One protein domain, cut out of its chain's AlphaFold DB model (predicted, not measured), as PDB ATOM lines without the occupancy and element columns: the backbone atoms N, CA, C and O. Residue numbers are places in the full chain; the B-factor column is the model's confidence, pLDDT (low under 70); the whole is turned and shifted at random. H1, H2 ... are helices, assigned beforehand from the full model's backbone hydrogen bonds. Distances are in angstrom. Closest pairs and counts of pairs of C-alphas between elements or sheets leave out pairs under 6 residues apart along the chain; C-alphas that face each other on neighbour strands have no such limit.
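AT A GLANCE: This is residues 259 to 328 of the 328 residues of an uncharacterized protein of Schistosoma mattheei (UniProt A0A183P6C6). Little regular structure is here: you will see mostly winding loops, with two short helices set apart, H2 near one end of the longest axis and the loop of residues 264 to 269 sticking out at the other. The last stretch folds back from H2 to the middle, near the first residue. The printed part has 70 residues, 13 of them in H1 then H2, with no named strand, class all helix. It is only just compact, close to loose, with a radius of gyration of the C-alphas of 12.8 A, spanning 36 by 24 by 22 A.

HOW THE PARTS SIT: Past residues 259 to 280, look for H1, residues 281 to 288, then H2, residues 310 to 314; they are apart. In both, every O i to N i+4 pair is within hydrogen-bond range.

IN THESE COORDINATES: Find C-alpha 281 at (155.860, 158.756, 141.001); from there H1 runs 10.7 A to Val 288. H2 covers 6.1 A, ending at C-alpha 314, (174.966, 158.927, 149.930).

THE WHOLE: The C-alphas farthest apart, of Gly 267 and Gly 316, are 36.5 A apart; those of Arg 259 and Gly 328, 6.6 A. The 21-residue link between H1 and H2 is long. The printed part has no cut. Residues 262 to 274 have pLDDT under 70.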
ATOM      1  N   ARG A 259     158.453 161.940 158.852       83.00
ATOM      2  CA  ARG A 259     157.915 160.781 158.125       83.00
ATOM      3  C   ARG A 259     156.441 160.994 157.810       83.00
ATOM      4  O   ARG A 259     155.631 161.228 158.704       83.00
ATOM      5  N   PHE A 260     156.091 160.875 156.534       83.88
ATOM      6  CA  PHE A 260     154.706 161.030 156.078       83.88
ATOM      7  C   PHE A 260     153.836 159.794 156.307       83.88
ATOM      8  O   PHE A 260     152.611 159.905 156.240       83.88
ATOM      9  N   PHE A 261     154.461 158.640 156.545       79.56
ATOM     10  CA  PHE A 261     153.799 157.353 156.734       79.56
ATOM     11  C   PHE A 261     154.401 156.626 157.942       79.56
ATOM     12  O   PHE A 261     155.615 156.688 158.161       79.56
ATOM     13  N   GLY A 262     153.547 155.937 158.699       67.44
ATOM     14  CA  GLY A 262     153.901 155.250 159.943       67.44
ATOM     15  C   GLY A 262     153.888 156.165 161.177       67.44
ATOM     16  O   GLY A 262     153.747 157.384 161.037       67.44
ATOM     17  N   PRO A 263     154.044 155.587 162.382       58.72
ATOM     18  CA  PRO A 263     154.001 156.338 163.628       58.72
ATOM     19  C   PRO A 263     155.163 157.336 163.679       58.72
ATOM     20  O   PRO A 263     156.337 156.972 163.779       58.72
ATOM     21  N   THR A 264     154.827 158.617 163.594       52.44
ATOM     22  CA  THR A 264     155.632 159.692 164.172       52.44
ATOM     23  C   THR A 264     155.471 159.577 165.687       52.44
ATOM     24  O   THR A 264     154.372 159.307 166.152       52.44
ATOM     25  N   GLY A 265     156.567 159.628 166.446       48.75
ATOM     26  CA  GLY A 265     156.597 159.241 167.864       48.75
ATOM     27  C   GLY A 265     155.450 159.783 168.739       48.75
ATOM     28  O   GLY A 265     154.920 160.857 168.488       48.75
ATOM     29  N   GLU A 266     155.118 158.989 169.762       39.50
ATOM     30  CA  GLU A 266     154.203 159.231 170.891       39.50
ATOM     31  C   GLU A 266     152.906 160.014 170.601       39.50
ATOM     32  O   GLU A 266     152.826 161.227 170.766       39.50
ATOM     33  N   GLY A 267     151.830 159.272 170.297       48.22
ATOM     34  CA  GLY A 267     150.449 159.725 170.521       48.22
ATOM     35  C   GLY A 267     149.571 159.913 169.282       48.22
ATOM     36  O   GLY A 267     148.378 160.167 169.435       48.22
ATOM     37  N   GLU A 268     150.105 159.756 168.071       50.19
ATOM     38  CA  GLU A 268     149.315 159.836 166.838       50.19
ATOM     39  C   GLU A 268     148.894 158.429 166.374       50.19
ATOM     40  O   GLU A 268     149.651 157.719 165.713       50.19
ATOM     41  N   GLU A 269     147.667 158.018 166.716       46.38
ATOM     42  CA  GLU A 269     146.975 156.893 166.068       46.38
ATOM     43  C   GLU A 269     146.563 157.306 164.639       46.38
ATOM     44  O   GLU A 269     145.391 157.538 164.346       46.38
ATOM     45  N   GLU A 270     147.530 157.473 163.735       55.84
ATOM     46  CA  GLU A 270     147.239 157.567 162.303       55.84
ATOM     47  C   GLU A 270     147.104 156.146 161.738       55.84
ATOM     48  O   GLU A 270     148.006 155.321 161.898       55.84
ATOM     49  N   GLU A 271     145.975 155.846 161.082       54.91
ATOM     50  CA  GLU A 271     145.795 154.598 160.333       54.91
ATOM     51  C   GLU A 271     147.005 154.386 159.409       54.91
ATOM     52  O   GLU A 271     147.376 155.286 158.647       54.91
ATOM     53  N   GLU A 272     147.638 153.209 159.476       59.34
ATOM     54  CA  GLU A 272     148.713 152.833 158.557       59.34
ATOM     55  C   GLU A 272     148.157 152.793 157.127       59.34
ATOM     56  O   GLU A 272     147.680 151.769 156.638       59.34
ATOM     57  N   GLU A 273     148.195 153.930 156.432       65.50
ATOM     58  CA  GLU A 273     147.942 153.985 155.000       65.50
ATOM     59  C   GLU A 273     149.063 153.216 154.292       65.50
ATOM     60  O   GLU A 273     150.141 153.748 154.011       65.50
ATOM     61  N   VAL A 274     148.812 151.935 154.018       68.31
ATOM     62  CA  VAL A 274     149.719 151.076 153.258       68.31
ATOM     63  C   VAL A 274     149.724 151.546 151.806       68.31
ATOM     64  O   VAL A 274     148.792 151.287 151.042       68.31
ATOM     65  N   ILE A 275     150.782 152.253 151.411       75.56
ATOM     66  CA  ILE A 275     150.974 152.684 150.027       75.56
ATOM     67  C   ILE A 275     151.645 151.564 149.223       75.56
ATOM     68  O   ILE A 275     152.702 151.084 149.639       75.56
ATOM     69  N   PRO A 276     151.101 151.185 148.049       81.81
ATOM     70  CA  PRO A 276     151.736 150.212 147.166       81.81
ATOM     71  C   PRO A 276     153.163 150.621 146.779       81.81
ATOM     72  O   PRO A 276     153.404 151.765 146.387       81.81
ATOM     73  N   GLU A 277     154.116 149.687 146.839       79.44
ATOM     74  CA  GLU A 277     155.518 149.961 146.477       79.44
ATOM     75  C   GLU A 277     155.666 150.421 145.009       79.44
ATOM     76  O   GLU A 277     156.558 151.211 144.682       79.44
ATOM     77  N   ASP A 278     154.759 149.978 144.137       83.31
ATOM     78  CA  ASP A 278     154.715 150.215 142.693       83.31
ATOM     79  C   ASP A 278     153.874 151.434 142.268       83.31
ATOM     80  O   ASP A 278     153.705 151.669 141.070       83.31
ATOM     81  N   ILE A 279     153.401 152.252 143.218       86.44
ATOM     82  CA  ILE A 279     152.671 153.500 142.936       86.44
ATOM     83  C   ILE A 279     153.420 154.390 141.934       86.44
ATOM     84  O   ILE A 279     154.651 154.493 141.982       86.44
ATOM     85  N   ASP A 280     152.699 155.072 141.038       89.81
ATOM     86  CA  ASP A 280     153.323 156.019 140.111       89.81
ATOM     87  C   ASP A 280     153.972 157.195 140.863       89.81
ATOM     88  O   ASP A 280     153.513 157.640 141.915       89.81
ATOM     89  N   THR A 281     155.071 157.719 140.321       88.00
ATOM     90  CA  THR A 281     155.860 158.756 141.001       88.00
ATOM     91  C   THR A 281     155.115 160.088 141.106       88.00
ATOM     92  O   THR A 281     155.241 160.777 142.119       88.00
ATOM     93  N   GLU A 282     154.343 160.472 140.086       89.56
ATOM     94  CA  GLU A 282     153.590 161.728 140.132       89.56
ATOM     95  C   GLU A 282     152.384 161.609 141.066       89.56
ATOM     96  O   GLU A 282     152.064 162.546 141.802       89.56
ATOM     97  N   GLU A 283     151.759 160.431 141.087       89.38
ATOM     98  CA  GLU A 283     150.694 160.111 142.029       89.38
ATOM     99  C   GLU A 283     151.180 160.133 143.482       89.38
ATOM    100  O   GLU A 283     150.564 160.806 144.313       89.38
ATOM    101  N   LEU A 284     152.321 159.499 143.775       88.12
ATOM    102  CA  LEU A 284     152.943 159.541 145.098       88.12
ATOM    103  C   LEU A 284     153.204 160.985 145.542       88.12
ATOM    104  O   LEU A 284     152.801 161.372 146.637       88.12
ATOM    105  N   PHE A 285     153.816 161.812 144.682       88.50
ATOM    106  CA  PHE A 285     154.087 163.215 145.008       88.50
ATOM    107  C   PHE A 285     152.827 164.041 145.253       88.50
ATOM    108  O   PHE A 285     152.840 164.920 146.116       88.50
ATOM    109  N   ARG A 286     151.735 163.764 144.536       87.62
ATOM    110  CA  ARG A 286     150.448 164.431 144.764       87.62
ATOM    111  C   ARG A 286     149.886 164.112 146.151       87.62
ATOM    112  O   ARG A 286     149.360 165.019 146.791       87.62
ATOM    113  N   ILE A 287     150.015 162.863 146.605       86.06
ATOM    114  CA  ILE A 287     149.579 162.431 147.942       86.06
ATOM    115  C   ILE A 287     150.413 163.147 149.012       86.06
ATOM    116  O   ILE A 287     149.868 163.861 149.859       86.06
ATOM    117  N   VAL A 288     151.743 163.038 148.933       86.69
ATOM    118  CA  VAL A 288     152.628 163.547 149.994       86.69
ATOM    119  C   VAL A 288     152.701 165.069 150.068       86.69
ATOM    120  O   VAL A 288     152.916 165.613 151.144       86.69
ATOM    121  N   ALA A 289     152.436 165.786 148.970       85.31
ATOM    122  CA  ALA A 289     152.453 167.253 148.953       85.31
ATOM    123  C   ALA A 289     151.455 167.907 149.927       85.31
ATOM    124  O   ALA A 289     151.578 169.100 150.213       85.31
ATOM    125  N   THR A 290     150.461 167.150 150.400       82.25
ATOM    126  CA  THR A 290     149.424 167.628 151.326       82.25
ATOM    127  C   THR A 290     149.510 167.018 152.725       82.25
ATOM    128  O   THR A 290     148.803 167.480 153.618       82.25
ATOM    129  N   LYS A 291     150.389 166.030 152.941       82.31
ATOM    130  CA  LYS A 291     150.579 165.384 154.244       82.31
ATOM    131  C   LYS A 291     151.523 166.182 155.138       82.31
ATOM    132  O   LYS A 291     152.489 166.763 154.647       82.31
ATOM    133  N   LYS A 292     151.234 166.194 156.446       80.12
ATOM    134  CA  LYS A 292     152.074 166.751 157.528       80.12
ATOM    135  C   LYS A 292     152.778 168.067 157.154       80.12
ATOM    136  O   LYS A 292     153.977 168.227 157.346       80.12
ATOM    137  N   MET A 293     152.041 168.995 156.538       82.31
ATOM    138  CA  MET A 293     152.593 170.286 156.119       82.31
ATOM    139  C   MET A 293     152.933 171.137 157.356       82.31
ATOM    140  O   MET A 293     152.079 171.244 158.237       82.31
ATOM    141  N   PRO A 294     154.083 171.844 157.399       75.81
ATOM    142  CA  PRO A 294     154.454 172.715 158.524       75.81
ATOM    143  C   PRO A 294     153.476 173.875 158.775       75.81
ATOM    144  O   PRO A 294     153.516 174.535 159.809       75.81
ATOM    145  N   GLY A 295     152.598 174.165 157.813       78.06
ATOM    146  CA  GLY A 295     151.499 175.102 157.981       78.06
ATOM    147  C   GLY A 295     150.556 175.122 156.774       78.06
ATOM    148  O   GLY A 295     150.896 174.599 155.711       78.06
ATOM    149  N   PRO A 296     149.392 175.796 156.869       76.94
ATOM    150  CA  PRO A 296     148.338 175.759 155.842       76.94
ATOM    151  C   PRO A 296     148.756 176.251 154.446       76.94
ATOM    152  O   PRO A 296     148.070 175.999 153.455       76.94
ATOM    153  N   ARG A 297     149.860 177.003 154.359       81.44
ATOM    154  CA  ARG A 297     150.409 177.567 153.114       81.44
ATOM    155  C   ARG A 297     151.835 177.100 152.809       81.44
ATOM    156  O   ARG A 297     152.395 177.524 151.802       81.44
ATOM    157  N   ALA A 298     152.411 176.235 153.641       79.19
ATOM    158  CA  ALA A 298     153.769 175.721 153.486       79.19
ATOM    159  C   ALA A 298     153.718 174.321 152.862       79.19
ATOM    160  O   ALA A 298     153.843 173.315 153.551       79.19
ATOM    161  N   ARG A 299     153.465 174.260 151.549       78.44
ATOM    162  CA  ARG A 299     153.443 172.984 150.821       78.44
ATOM    163  C   ARG A 299     154.855 172.437 150.642       78.44
ATOM    164  O   ARG A 299     155.785 173.198 150.362       78.44
ATOM    165  N   TRP A 300     154.981 171.117 150.717       84.31
ATOM    166  CA  TRP A 300     156.216 170.425 150.372       84.31
ATOM    167  C   TRP A 300     156.569 170.626 148.900       84.31
ATOM    168  O   TRP A 300     155.698 170.657 148.025       84.31
ATOM    169  N   HIS A 301     157.864 170.753 148.629       84.06
ATOM    170  CA  HIS A 301     158.402 170.843 147.278       84.06
ATOM    171  C   HIS A 301     159.179 169.570 146.957       84.06
ATOM    172  O   HIS A 301     159.781 168.955 147.834       84.06
ATOM    173  N   LYS A 302     159.175 169.168 145.681       85.94
ATOM    174  CA  LYS A 302     159.933 167.997 145.227       85.94
ATOM    175  C   LYS A 302     161.423 168.258 145.449       85.94
ATOM    176  O   LYS A 302     161.945 169.271 144.980       85.94
ATOM    177  N   SER A 303     162.100 167.336 146.127       85.38
ATOM    178  CA  SER A 303     163.549 167.411 146.287       85.38
ATOM    179  C   SER A 303     164.251 167.261 144.925       85.38
ATOM    180  O   SER A 303     163.704 166.638 144.003       85.38
ATOM    181  N   PRO A 304     165.491 167.763 144.778       86.19
ATOM    182  CA  PRO A 304     166.306 167.508 143.588       86.19
ATOM    183  C   PRO A 304     166.535 166.012 143.316       86.19
ATOM    184  O   PRO A 304     166.726 165.615 142.167       86.19
ATOM    185  N   TRP A 305     166.471 165.177 144.360       85.81
ATOM    186  CA  TRP A 305     166.641 163.724 144.281       85.81
ATOM    187  C   TRP A 305     165.401 162.989 143.752       85.81
ATOM    188  O   TRP A 305     165.482 161.804 143.430       85.81
ATOM    189  N   LYS A 306     164.261 163.677 143.590       87.69
ATOM    190  CA  LYS A 306     162.987 163.080 143.164       87.69
ATOM    191  C   LYS A 306     162.651 161.857 144.033       87.69
ATOM    192  O   LYS A 306     162.488 162.001 145.235       87.69
ATOM    193  N   ARG A 307     162.506 160.674 143.424       89.19
ATOM    194  CA  ARG A 307     162.196 159.406 144.103       89.19
ATOM    195  C   ARG A 307     163.447 158.565 144.365       89.19
ATOM    196  O   ARG A 307     163.330 157.411 144.743       89.19
ATOM    197  N   LEU A 308     164.650 159.083 144.134       90.69
ATOM    198  CA  LEU A 308     165.858 158.342 144.487       90.69
ATOM    199  C   LEU A 308     165.994 158.270 146.005       90.69
ATOM    200  O   LEU A 308     165.685 159.233 146.705       90.69
ATOM    201  N   CYS A 309     166.457 157.126 146.502       89.44
ATOM    202  CA  CYS A 309     166.729 156.945 147.917       89.44
ATOM    203  C   CYS A 309     167.949 157.799 148.305       89.44
ATOM    204  O   CYS A 309     169.045 157.525 147.807       89.44
ATOM    205  N   PRO A 310     167.801 158.813 149.179       85.88
ATOM    206  CA  PRO A 310     168.917 159.678 149.554       85.88
ATOM    207  C   PRO A 310     170.009 158.918 150.319       85.88
ATOM    208  O   PRO A 310     171.185 159.222 150.146       85.88
ATOM    209  N   VAL A 311     169.639 157.893 151.098       86.12
ATOM    210  CA  VAL A 311     170.591 157.039 151.834       86.12
ATOM    211  C   VAL A 311     171.458 156.236 150.865       86.12
ATOM    212  O   VAL A 311     172.680 156.279 150.952       86.12
ATOM    213  N   ALA A 312     170.848 155.578 149.877       89.69
ATOM    214  CA  ALA A 312     171.604 154.835 148.873       89.69
ATOM    215  C   ALA A 312     172.484 155.762 148.023       89.69
ATOM    216  O   ALA A 312     173.633 155.433 147.744       89.69
ATOM    217  N   LEU A 313     171.977 156.949 147.664       87.88
ATOM    218  CA  LEU A 313     172.755 157.956 146.943       87.88
ATOM    219  C   LEU A 313     173.987 158.409 147.731       87.88
ATOM    220  O   LEU A 313     175.052 158.572 147.135       87.88
ATOM    221  N   TYR A 314     173.851 158.595 149.044       84.75
ATOM    222  CA  TYR A 314     174.966 158.927 149.930       84.75
ATOM    223  C   TYR A 314     176.040 157.828 149.930       84.75
ATOM    224  O   TYR A 314     177.230 158.125 149.879       84.75
ATOM    225  N   GLU A 315     175.628 156.562 149.870       89.19
ATOM    226  CA  GLU A 315     176.519 155.400 149.729       89.19
ATOM    227  C   GLU A 315     177.051 155.195 148.293       89.19
ATOM    228  O   GLU A 315     177.759 154.225 148.012       89.19
ATOM    229  N   GLY A 316     176.722 156.094 147.359       90.62
ATOM    230  CA  GLY A 316     177.143 156.017 145.957       90.62
ATOM    231  C   GLY A 316     176.345 155.022 145.109       90.62
ATOM    232  O   GLY A 316     176.775 154.666 144.010       90.62
ATOM    233  N   GLN A 317     175.185 154.572 145.588       92.62
ATOM    234  CA  GLN A 317     174.296 153.638 144.901       92.62
ATOM    235  C   GLN A 317     173.057 154.346 144.344       92.62
ATOM    236  O   GLN A 317     172.409 155.157 145.004       92.62
ATOM    237  N   LEU A 318     172.674 154.002 143.114       92.38
ATOM    238  CA  LEU A 318     171.449 154.511 142.507       92.38
ATOM    239  C   LEU A 318     170.305 153.521 142.755       92.38
ATOM    240  O   LEU A 318     170.204 152.505 142.069       92.38
ATOM    241  N   SER A 319     169.436 153.819 143.720       91.94
ATOM    242  CA  SER A 319     168.232 153.029 143.991       91.94
ATOM    243  C   SER A 319     167.001 153.916 144.170       91.94
ATOM    244  O   SER A 319     167.093 155.097 144.521       91.94
ATOM    245  N   MET A 320     165.829 153.349 143.885       89.94
ATOM    246  CA  MET A 320     164.554 154.027 144.097       89.94
ATOM    247  C   MET A 320     164.175 153.951 145.575       89.94
ATOM    248  O   MET A 320     164.265 152.897 146.199       89.94
ATOM    249  N   GLY A 321     163.748 155.081 146.126       88.12
ATOM    250  CA  GLY A 321     163.179 155.178 147.458       88.12
ATOM    251  C   GLY A 321     161.822 154.489 147.523       88.12
ATOM    252  O   GLY A 321     161.042 154.502 146.561       88.12
ATOM    253  N   LYS A 322     161.546 153.897 148.681       88.19
ATOM    254  CA  LYS A 322     160.263 153.269 148.963       88.19
ATOM    255  C   LYS A 322     159.260 154.290 149.508       88.19
ATOM    256  O   LYS A 322     159.665 155.127 150.317       88.19
ATOM    257  N   PRO A 323     157.969 154.204 149.134       87.12
ATOM    258  CA  PRO A 323     156.936 155.103 149.653       87.12
ATOM    259  C   PRO A 323     156.858 155.135 151.186       87.12
ATOM    260  O   PRO A 323     156.731 156.214 151.757       87.12
ATOM    261  N   GLU A 324     157.031 153.987 151.848       83.94
ATOM    262  CA  GLU A 324     157.001 153.843 153.315       83.94
ATOM    263  C   GLU A 324     158.051 154.692 154.058       83.94
ATOM    264  O   GLU A 324     157.845 155.069 155.207       83.94
ATOM    265  N   PHE A 325     159.155 155.054 153.397       85.81
ATOM    266  CA  PHE A 325     160.224 155.878 153.970       85.81
ATOM    267  C   PHE A 325     160.191 157.330 153.481       85.81
ATOM    268  O   PHE A 325     161.197 158.035 153.571       85.81
ATOM    269  N   THR A 326     159.061 157.790 152.934       86.06
ATOM    270  CA  THR A 326     158.958 159.173 152.458       86.06
ATOM    271  C   THR A 326     158.981 160.153 153.628       86.06
ATOM    272  O   THR A 326     158.233 160.003 154.598       86.06
ATOM    273  N   VAL A 327     159.822 161.178 153.499       85.31
ATOM    274  CA  VAL A 327     160.002 162.242 154.487       85.31
ATOM    275  C   VAL A 327     159.823 163.625 153.858       85.31
ATOM    276  O   VAL A 327     160.088 163.796 152.662       85.31
ATOM    277  N   GLY A 328     159.376 164.581 154.673       80.19
ATOM    278  CA  GLY A 328     159.325 166.019 154.396       80.19
ATOM    279  C   GLY A 328     160.299 166.787 155.256       80.19
ATOM    280  O   GLY A 328     160.361 166.480 156.466       80.19
TER     281      GLY A 328